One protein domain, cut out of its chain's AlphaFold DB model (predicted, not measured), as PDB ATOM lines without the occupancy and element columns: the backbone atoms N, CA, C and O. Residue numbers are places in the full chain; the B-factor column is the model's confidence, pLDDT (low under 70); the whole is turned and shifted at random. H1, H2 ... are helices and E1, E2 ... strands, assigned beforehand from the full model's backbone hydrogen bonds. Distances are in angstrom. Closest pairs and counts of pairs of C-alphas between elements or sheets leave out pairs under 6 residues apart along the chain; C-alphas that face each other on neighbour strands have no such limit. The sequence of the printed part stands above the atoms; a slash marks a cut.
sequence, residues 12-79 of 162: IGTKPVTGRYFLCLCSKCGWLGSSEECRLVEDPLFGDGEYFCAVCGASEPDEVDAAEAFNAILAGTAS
ATOM      1  N   ILE A  12     -26.499   7.481 -14.212       90.31
ATOM      2  CA  ILE A  12     -26.801   8.821 -14.716       90.31
ATOM      3  C   ILE A  12     -25.665   9.766 -14.327       90.31
ATOM      4  O   ILE A  12     -25.265   9.813 -13.161       90.31
ATOM      5  N   GLY A  13     -25.138  10.487 -15.316       90.50
ATOM      6  CA  GLY A  13     -24.177  11.567 -15.126       90.50
ATOM      7  C   GLY A  13     -24.740  12.689 -14.255       90.50
ATOM      8  O   GLY A  13     -25.949  12.860 -14.105       90.50
ATOM      9  N   THR A  14     -23.849  13.449 -13.640       90.50
ATOM     10  CA  THR A  14     -24.218  14.509 -12.696       90.50
ATOM     11  C   THR A  14     -24.211  15.894 -13.326       90.50
ATOM     12  O   THR A  14     -24.841  16.807 -12.785       90.50
ATOM     13  N   LYS A  15     -23.521  16.072 -14.459       90.81
ATOM     14  CA  LYS A  15     -23.424  17.368 -15.130       90.81
ATOM     15  C   LYS A  15     -24.536  17.522 -16.168       90.81
ATOM     16  O   LYS A  15     -24.692  16.657 -17.030       90.81
ATOM     17  N   PRO A  16     -25.295  18.630 -16.139       91.00
ATOM     18  CA  PRO A  16     -26.268  18.909 -17.181       91.00
ATOM     19  C   PRO A  16     -25.560  19.179 -18.512       91.00
ATOM     20  O   PRO A  16     -24.529  19.850 -18.562       91.00
ATOM     21  N   VAL A  17     -26.149  18.697 -19.604       92.81
ATOM     22  CA  VAL A  17     -25.656  18.979 -20.954       92.81
ATOM     23  C   VAL A  17     -25.933  20.442 -21.291       92.81
ATOM     24  O   VAL A  17     -27.084  20.880 -21.305       92.81
ATOM     25  N   THR A  18     -24.874  21.217 -21.527       90.06
ATOM     26  CA  THR A  18     -24.967  22.646 -21.849       90.06
ATOM     27  C   THR A  18     -23.972  23.038 -22.939       90.06
ATOM     28  O   THR A  18     -22.881  22.478 -23.049       90.06
ATOM     29  N   GLY A  19     -24.334  24.044 -23.740       90.19
ATOM     30  CA  GLY A  19     -23.439  24.639 -24.732       90.19
ATOM     31  C   GLY A  19     -22.955  23.638 -25.782       90.19
ATOM     32  O   GLY A  19     -23.738  23.202 -26.617       90.19
ATOM     33  N   ARG A  20     -21.651  23.333 -25.754       89.25
ATOM     34  CA  ARG A  20     -20.965  22.462 -26.728       89.25
ATOM     35  C   ARG A  20     -21.000  20.971 -26.381       89.25
ATOM     36  O   ARG A  20     -20.498  20.169 -27.158       89.25
ATOM     37  N   TYR A  21     -21.474  20.624 -25.189       92.56
ATOM     38  CA  TYR A  21     -21.522  19.237 -24.740       92.56
ATOM     39  C   TYR A  21     -22.785  18.554 -25.263       92.56
ATOM     40  O   TYR A  21     -23.782  19.220 -25.547       92.56
ATOM     41  N   PHE A  22     -22.743  17.230 -25.363       92.62
ATOM     42  CA  PHE A  22     -23.816  16.386 -25.889       92.62
ATOM     43  C   PHE A  22     -24.084  15.208 -24.947       92.62
ATOM     44  O   PHE A  22     -23.339  14.988 -23.987       92.62
ATOM     45  N   LEU A  23     -25.190  14.496 -25.173       94.25
ATOM     46  CA  LEU A  23     -25.553  13.311 -24.399       94.25
ATOM     47  C   LEU A  23     -24.771  12.103 -24.907       94.25
ATOM     48  O   LEU A  23     -24.706  11.854 -26.105       94.25
ATOM     49  N   CYS A  24     -24.222  11.338 -23.973       93.25
ATOM     50  CA  CYS A  24     -23.440  10.144 -24.238       93.25
ATOM     51  C   CYS A  24     -24.083   8.931 -23.569       93.25
ATOM     52  O   CYS A  24     -24.354   8.988 -22.368       93.25
ATOM     53  N   LEU A  25     -24.253   7.829 -24.304       92.12
ATOM     54  CA  LEU A  25     -24.678   6.531 -23.781       92.12
ATOM     55  C   LEU A  25     -23.568   5.491 -23.960       92.12
ATOM     56  O   LEU A  25     -23.118   5.189 -25.058       92.12
ATOM     57  N   CYS A  26     -23.116   4.898 -22.862       91.12
ATOM     58  CA  CYS A  26     -22.131   3.828 -22.905       91.12
ATOM     59  C   CYS A  26     -22.804   2.490 -23.205       91.12
ATOM     60  O   CYS A  26     -23.447   1.907 -22.328       91.12
ATOM     61  N   SER A  27     -22.519   1.939 -24.381       86.69
ATOM     62  CA  SER A  27     -23.007   0.623 -24.790       86.69
ATOM     63  C   SER A  27     -22.525  -0.539 -23.899       86.69
ATOM     64  O   SER A  27     -23.099  -1.621 -23.887       86.69
ATOM     65  N   LYS A  28     -21.473  -0.357 -23.094       86.31
ATOM     66  CA  LYS A  28     -20.959  -1.426 -22.224       86.31
ATOM     67  C   LYS A  28     -21.628  -1.480 -20.854       86.31
ATOM     68  O   LYS A  28     -21.951  -2.560 -20.364       86.31
ATOM     69  N   CYS A  29     -21.766  -0.330 -20.196       86.56
ATOM     70  CA  CYS A  29     -22.235  -0.261 -18.809       86.56
ATOM     71  C   CYS A  29     -23.584   0.447 -18.639       86.56
ATOM     72  O   CYS A  29     -24.121   0.435 -17.534       86.56
ATOM     73  N   GLY A  30     -24.142   1.030 -19.706       88.94
ATOM     74  CA  GLY A  30     -25.399   1.776 -19.656       88.94
ATOM     75  C   GLY A  30     -25.274   3.134 -18.962       88.94
ATOM     76  O   GLY A  30     -26.252   3.642 -18.427       88.94
ATOM     77  N   TRP A  31     -24.075   3.716 -18.882       92.19
ATOM     78  CA  TRP A  31     -23.920   5.085 -18.383       92.19
ATOM     79  C   TRP A  31     -24.497   6.082 -19.387       92.19
ATOM     80  O   TRP A  31     -24.071   6.074 -20.536       92.19
ATOM     81  N   LEU A  32     -25.412   6.938 -18.941       93.69
ATOM     82  CA  LEU A  32     -25.972   8.052 -19.697       93.69
ATOM     83  C   LEU A  32     -25.555   9.366 -19.025       93.69
ATOM     84  O   LEU A  32     -25.916   9.605 -17.872       93.69
ATOM     85  N   GLY A  33     -24.814  10.231 -19.711       93.75
ATOM     86  CA  GLY A  33     -24.330  11.479 -19.116       93.75
ATOM     87  C   GLY A  33     -23.837  12.503 -20.129       93.75
ATOM     88  O   GLY A  33     -23.998  12.326 -21.333       93.75
ATOM     89  N   SER A  34     -23.269  13.601 -19.632       94.44
ATOM     90  CA  SER A  34     -22.709  14.656 -20.483       94.44
ATOM     91  C   SER A  34     -21.339  14.255 -21.026       94.44
ATOM     92  O   SER A  34     -20.517  13.722 -20.277       94.44
ATOM     93  N   SER A  35     -21.040  14.604 -22.281       92.12
ATOM     94  CA  SER A  35     -19.692  14.456 -22.852       92.12
ATOM     95  C   SER A  35     -18.619  15.245 -22.087       92.12
ATOM     96  O   SER A  35     -17.436  14.938 -22.186       92.12
ATOM     97  N   GLU A  36     -19.016  16.209 -21.247       92.25
ATOM     98  CA  GLU A  36     -18.127  16.895 -20.299       92.25
ATOM     99  C   GLU A  36     -17.592  15.981 -19.178       92.25
ATOM    100  O   GLU A  36     -16.555  16.262 -18.579       92.25
ATOM    101  N   GLU A  37     -18.322  14.920 -18.830       90.75
ATOM    102  CA  GLU A  37     -17.932  13.966 -17.781       90.75
ATOM    103  C   GLU A  37     -17.090  12.809 -18.327       90.75
ATOM    104  O   GLU A  37     -16.492  12.066 -17.546       90.75
ATOM    105  N   CYS A  38     -17.034  12.647 -19.649       89.44
ATOM    106  CA  CYS A  38     -16.192  11.648 -20.286       89.44
ATOM    107  C   CYS A  38     -14.716  11.882 -19.953       89.44
ATOM    108  O   CYS A  38     -14.238  13.013 -19.834       89.44
ATOM    109  N   ARG A  39     -13.966  10.786 -19.837       85.81
ATOM    110  CA  ARG A  39     -12.511  10.860 -19.727       85.81
ATOM    111  C   ARG A  39     -11.955  11.186 -21.102       85.81
ATOM    112  O   ARG A  39     -12.112  10.392 -22.019       85.81
ATOM    113  N   LEU A  40     -11.321  12.343 -21.213       79.69
ATOM    114  CA  LEU A  40     -10.638  12.775 -22.420       79.69
ATOM    115  C   LEU A  40      -9.186  12.320 -22.365       79.69
ATOM    116  O   LEU A  40      -8.469  12.643 -21.415       79.69
ATOM    117  N   VAL A  41      -8.757  11.584 -23.384       75.12
ATOM    118  CA  VAL A  41      -7.336  11.396 -23.677       75.12
ATOM    119  C   VAL A  41      -7.018  12.315 -24.847       75.12
ATOM    120  O   VAL A  41      -7.436  12.050 -25.967       75.12
ATOM    121  N   GLU A  42      -6.346  13.432 -24.569       71.50
ATOM    122  CA  GLU A  42      -5.917  14.370 -25.612       71.50
ATOM    123  C   GLU A  42      -4.787  13.737 -26.429       71.50
ATOM    124  O   GLU A  42      -3.759  13.360 -25.856       71.50
ATOM    125  N   ASP A  43      -4.951  13.634 -27.752       64.81
ATOM    126  CA  ASP A  43      -3.842  13.295 -28.637       64.81
ATOM    127  C   ASP A  43      -2.884  14.506 -28.723       64.81
ATOM    128  O   ASP A  43      -3.268  15.570 -29.227       64.81
ATOM    129  N   PRO A  44      -1.622  14.387 -28.258       59.81
ATOM    130  CA  PRO A  44      -0.672  15.501 -28.265       59.81
ATOM    131  C   PRO A  44      -0.245  15.954 -29.672       59.81
ATOM    132  O   PRO A  44       0.369  17.013 -29.807       59.81
ATOM    133  N   LEU A  45      -0.486  15.138 -30.700       61.94
ATOM    134  CA  LEU A  45      -0.072  15.353 -32.087       61.94
ATOM    135  C   LEU A  45      -1.191  15.942 -32.947       61.94
ATOM    136  O   LEU A  45      -0.898  16.773 -33.808       61.94
ATOM    137  N   PHE A  46      -2.439  15.524 -32.732       64.56
ATOM    138  CA  PHE A  46      -3.563  15.880 -33.608       64.56
ATOM    139  C   PHE A  46      -4.616  16.775 -32.942       64.56
ATOM    140  O   PHE A  46      -5.341  17.480 -33.648       64.56
ATOM    141  N   GLY A  47      -4.634  16.860 -31.607       59.47
ATOM    142  CA  GLY A  47      -5.519  17.757 -30.860       59.47
ATOM    143  C   GLY A  47      -6.999  17.359 -30.878       59.47
ATOM    144  O   GLY A  47      -7.823  18.097 -30.331       59.47
ATOM    145  N   ASP A  48      -7.350  16.221 -31.479       63.12
ATOM    146  CA  ASP A  48      -8.595  15.508 -31.228       63.12
ATOM    147  C   ASP A  48      -8.426  14.625 -29.981       63.12
ATOM    148  O   ASP A  48      -7.416  13.958 -29.773       63.12
ATOM    149  N   GLY A  49      -9.381  14.720 -29.059       68.19
ATOM    150  CA  GLY A  49      -9.390  13.906 -27.849       68.19
ATOM    151  C   GLY A  49     -10.327  12.722 -28.030       68.19
ATOM    152  O   GLY A  49     -11.463  12.917 -28.460       68.19
ATOM    153  N   GLU A  50      -9.887  11.520 -27.665       80.81
ATOM    154  CA  GLU A  50     -10.776  10.359 -27.586       80.81
ATOM    155  C   GLU A  50     -11.589  10.420 -26.289       80.81
ATOM    156  O   GLU A  50     -11.051  10.627 -25.190       80.81
ATOM    157  N   TYR A  51     -12.904  10.243 -26.416       83.44
ATOM    158  CA  TYR A  51     -13.822  10.200 -25.287       83.44
ATOM    159  C   TYR A  51     -13.916   8.775 -24.751       83.44
ATOM    160  O   TYR A  51     -14.244   7.845 -25.474       83.44
ATOM    161  N   PHE A  52     -13.733   8.599 -23.448       90.00
ATOM    162  CA  PHE A  52     -13.991   7.331 -22.770       90.00
ATOM    163  C   PHE A  52     -15.094   7.490 -21.732       90.00
ATOM    164  O   PHE A  52     -15.181   8.498 -21.024       90.00
ATOM    165  N   CYS A  53     -15.923   6.454 -21.596       89.50
ATOM    166  CA  CYS A  53     -16.999   6.414 -20.612       89.50
ATOM    167  C   CYS A  53     -16.493   6.778 -19.203       89.50
ATOM    168  O   CYS A  53     -15.556   6.163 -18.689       89.50
ATOM    169  N   ALA A  54     -17.176   7.722 -18.550       87.12
ATOM    170  CA  ALA A  54     -16.833   8.208 -17.212       87.12
ATOM    171  C   ALA A  54     -16.808   7.099 -16.142       87.12
ATOM    172  O   ALA A  54     -16.018   7.147 -15.196       87.12
ATOM    173  N   VAL A  55     -17.666   6.086 -16.313       87.94
ATOM    174  CA  VAL A  55     -17.868   4.994 -15.354       87.94
ATOM    175  C   VAL A  55     -16.896   3.847 -15.605       87.94
ATOM    176  O   VAL A  55     -16.079   3.534 -14.744       87.94
ATOM    177  N   CYS A  56     -16.969   3.202 -16.773       88.00
ATOM    178  CA  CYS A  56     -16.199   1.979 -17.019       88.00
ATOM    179  C   CYS A  56     -14.851   2.211 -17.711       88.00
ATOM    180  O   CYS A  56     -14.021   1.305 -17.710       88.00
ATOM    181  N   GLY A  57     -14.639   3.377 -18.336       84.00
ATOM    182  CA  GLY A  57     -13.409   3.722 -19.061       84.00
ATOM    183  C   GLY A  57     -13.050   2.805 -20.237       84.00
ATOM    184  O   GLY A  57     -11.952   2.913 -20.762       84.00
ATOM    185  N   ALA A  58     -13.929   1.878 -20.622       78.50
ATOM    186  CA  ALA A  58     -13.594   0.781 -21.528       78.50
ATOM    187  C   ALA A  58     -14.216   0.903 -22.925       78.50
ATOM    188  O   ALA A  58     -13.963   0.045 -23.766       78.50
ATOM    189  N   SER A  59     -15.062   1.905 -23.151       78.94
ATOM    190  CA  SER A  59     -15.638   2.196 -24.462       78.94
ATOM    191  C   SER A  59     -15.758   3.700 -24.654       78.94
ATOM    192  O   SER A  59     -16.019   4.432 -23.688       78.94
ATOM    193  N   GLU A  60     -15.618   4.125 -25.902       86.56
ATOM    194  CA  GLU A  60     -16.157   5.401 -26.347       86.56
ATOM    195  C   GLU A  60     -17.689   5.321 -26.267       86.56
ATOM    196  O   GLU A  60     -18.271   4.321 -26.701       86.56
ATOM    197  N   PRO A  61     -18.348   6.248 -25.556       87.50
ATOM    198  CA  PRO A  61     -19.796   6.249 -25.449       87.50
ATOM    199  C   PRO A  61     -20.423   6.878 -26.699       87.50
ATOM    200  O   PRO A  61     -19.923   7.875 -27.210       87.50
ATOM    201  N   ASP A  62     -21.540   6.315 -27.147       90.88
ATOM    202  CA  ASP A  62     -22.270   6.780 -28.323       90.88
ATOM    203  C   ASP A  62     -22.928   8.139 -28.041       90.88
ATOM    204  O   ASP A  62     -23.508   8.341 -26.969       90.88
ATOM    205  N   GLU A  63     -22.857   9.078 -28.987       92.50
ATOM    206  CA  GLU A  63     -23.672  10.295 -28.945       92.50
ATOM    207  C   GLU A  63     -25.135   9.928 -29.222       92.50
ATOM    208  O   GLU A  63     -25.434   9.288 -30.228       92.50
ATOM    209  N   VAL A  64     -26.037  10.328 -28.324       92.44
ATOM    210  CA  VAL A  64     -27.472  10.015 -28.409       92.44
ATOM    211  C   VAL A  64     -28.320  11.276 -28.368       92.44
ATOM    212  O   VAL A  64     -27.941  12.285 -27.766       92.44
ATOM    213  N   ASP A  65     -29.505  11.221 -28.967       92.81
ATOM    214  CA  ASP A  65     -30.461  12.323 -28.872       92.81
ATOM    215  C   ASP A  65     -31.300  12.280 -27.576       92.81
ATOM    216  O   ASP A  65     -31.221  11.364 -26.750       92.81
ATOM    217  N   ALA A  66     -32.122  13.312 -27.362       90.56
ATOM    218  CA  ALA A  66     -32.958  13.405 -26.166       90.56
ATOM    219  C   ALA A  66     -34.036  12.305 -26.081       90.56
ATOM    220  O   ALA A  66     -34.426  11.918 -24.978       90.56
ATOM    221  N   ALA A  67     -34.539  11.815 -27.217       90.25
ATOM    222  CA  ALA A  67     -35.547  10.761 -27.257       90.25
ATOM    223  C   ALA A  67     -34.923   9.395 -26.948       90.25
ATOM    224  O   ALA A  67     -35.479   8.632 -26.159       90.25
ATOM    225  N   GLU A  68     -33.750   9.110 -27.505       90.75
ATOM    226  CA  GLU A  68     -32.942   7.929 -27.200       90.75
ATOM    227  C   GLU A  68     -32.537   7.907 -25.726       90.75
ATOM    228  O   GLU A  68     -32.774   6.912 -25.041       90.75
ATOM    229  N   ALA A  69     -32.047   9.028 -25.196       90.50
ATOM    230  CA  ALA A  69     -31.729   9.173 -23.779       90.50
ATOM    231  C   ALA A  69     -32.955   8.935 -22.879       90.50
ATOM    232  O   ALA A  69     -32.870   8.225 -21.875       90.50
ATOM    233  N   PHE A  70     -34.117   9.487 -23.240       89.31
ATOM    234  CA  PHE A  70     -35.354   9.275 -22.490       89.31
ATOM    235  C   PHE A  70     -35.807   7.811 -22.522       89.31
ATOM    236  O   PHE A  70     -36.153   7.248 -21.481       89.31
ATOM    237  N   ASN A  71     -35.758   7.172 -23.691       88.31
ATOM    238  CA  ASN A  71     -36.071   5.753 -23.833       88.31
ATOM    239  C   ASN A  71     -35.104   4.885 -23.026       88.31
ATOM    240  O   ASN A  71     -35.546   3.934 -22.384       88.31
ATOM    241  N   ALA A  72     -33.821   5.246 -22.984       87.38
ATOM    242  CA  ALA A  72     -32.833   4.546 -22.179       87.38
ATOM    243  C   ALA A  72     -33.113   4.672 -20.678       87.38
ATOM    244  O   ALA A  72     -33.033   3.681 -19.950       87.38
ATOM    245  N   ILE A  73     -33.515   5.857 -20.208       87.31
ATOM    246  CA  ILE A  73     -33.956   6.069 -18.819       87.31
ATOM    247  C   ILE A  73     -35.181   5.206 -18.512       87.31
ATOM    248  O   ILE A  73     -35.188   4.483 -17.516       87.31
ATOM    249  N   LEU A  74     -36.198   5.224 -19.377       84.94
ATOM    250  CA  LEU A  74     -37.390   4.396 -19.197       84.94
ATOM    251  C   LEU A  74     -37.048   2.902 -19.176       84.94
ATOM    252  O   LEU A  74     -37.530   2.179 -18.303       84.94
ATOM    253  N   ALA A  75     -36.182   2.440 -20.076       80.12
ATOM    254  CA  ALA A  75     -35.724   1.055 -20.112       80.12
ATOM    255  C   ALA A  75     -34.957   0.668 -18.835       80.12
ATOM    256  O   ALA A  75     -35.189  -0.413 -18.293       80.12
ATOM    257  N   GLY A  76     -34.123   1.569 -18.303       72.31
ATOM    258  CA  GLY A  76     -33.438   1.405 -17.016       72.31
ATOM    259  C   GLY A  76     -34.396   1.290 -15.835       72.31
ATOM    260  O   GLY A  76     -34.188   0.470 -14.947       72.31
ATOM    261  N   THR A  77     -35.506   2.032 -15.853       70.31
ATOM    262  CA  THR A  77     -36.557   1.891 -14.828       70.31
ATOM    263  C   THR A  77     -37.409   0.629 -14.991       70.31
ATOM    264  O   THR A  77     -38.044   0.192 -14.033       70.31
ATOM    265  N   ALA A  78     -37.442   0.042 -16.192       62.03
ATOM    266  CA  ALA A  78     -38.268  -1.118 -16.517       62.03
ATOM    267  C   ALA A  78     -37.566  -2.460 -16.243       62.03
ATOM    268  O   ALA A  78     -38.248  -3.458 -15.996       62.03
ATOM    269  N   SER A  79     -36.227  -2.513 -16.242       57.19
ATOM    270  CA  SER A  79     -35.478  -3.727 -15.891       57.19
ATOM    271  C   SER A  79     -35.256  -3.838 -14.380       57.19
ATOM    272  O   SER A  79     -34.136  -3.771 -13.890       57.19
TER     273      SER A  79
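This is residues 12 to 79 of the 162 residues of an uncharacterized protein of Chromobacterium haemolyticum (UniProt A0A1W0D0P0). A small sheet of three short strands, E2, E1 and E5, stands in the middle of an elongated model, with the helix H1 over one of its faces toward one end, and a separate two-strand hairpin, E3 and E4, reaching to the other end. Loops make much of the rest: under half of the 68 printed residues are in named elements. Along the chain these run E1, E2, E3, E4, E5, H1, five strands and one helix; the sheets, in the orders E2, E1, E5 and E3, E4, are antiparallel, and the class is mixed, helices and strands. The whole is compact, with a radius of gyration of the C-alphas of 12.4 A, and its C-alphas span 44 by 26 by 17 A.

Start at Ile 12 and go on to E1, residues 23 to 25, the inner strand of its sheet. A tight link leads to the edge strand E2, residues 31 to 34, which forms a hairpin with E1; look for N 24 and O 33, 2.8 A apart. Next comes the hairpin of E3, residues 39 to 42, and E4, residues 49 to 52, antiparallel at 157 degrees, with N 39 and O 52 2.8 A apart. E3 is apart from E1, and E4 is apart from E2. The other edge strand, E5, residues 62 to 64, is antiparallel to E1 at 129 degrees; N 25 and O 62 are 2.8 A apart. H1, residues 66 to 78, is on the sheet E2, E1, E5 at a height over the sheet of 10.2 A, and H1 and this sheet together form two layers, a helix on one face of a sheet. It lies over E1 and only just over E2, on which 3 of its C-alphas fall, and runs slantwise to the strands, at 38 degrees to E1 on the local plane. The closest C-alphas of E2 and H1 are those of Leu 32 and Ala 69, 7.1 A apart. In H1 every O i to N i+4 pair is within hydrogen-bond range.

Find C-alpha 23 at (-25.553, 13.311, -24.399), where E1 begins; it runs 6.9 A to C-alpha 25. E2 is 9.9 A long, E3 and E4 are 9.5 A each, and E5 is 6.1 A. C-alpha 42, at (-5.917, 14.370, -25.612), ends E3. H1 runs 18.2 A to C-alpha 78 at (-38.268, -1.118, -16.517).

Look at Leu 45 and Ala 78 for the two C-alphas farthest apart, 44.4 A. The printed part has no cut, and no link is long. The mean pLDDT of the printed part is 84.5; residues 43 to 49 and 78 to 79 are under 70.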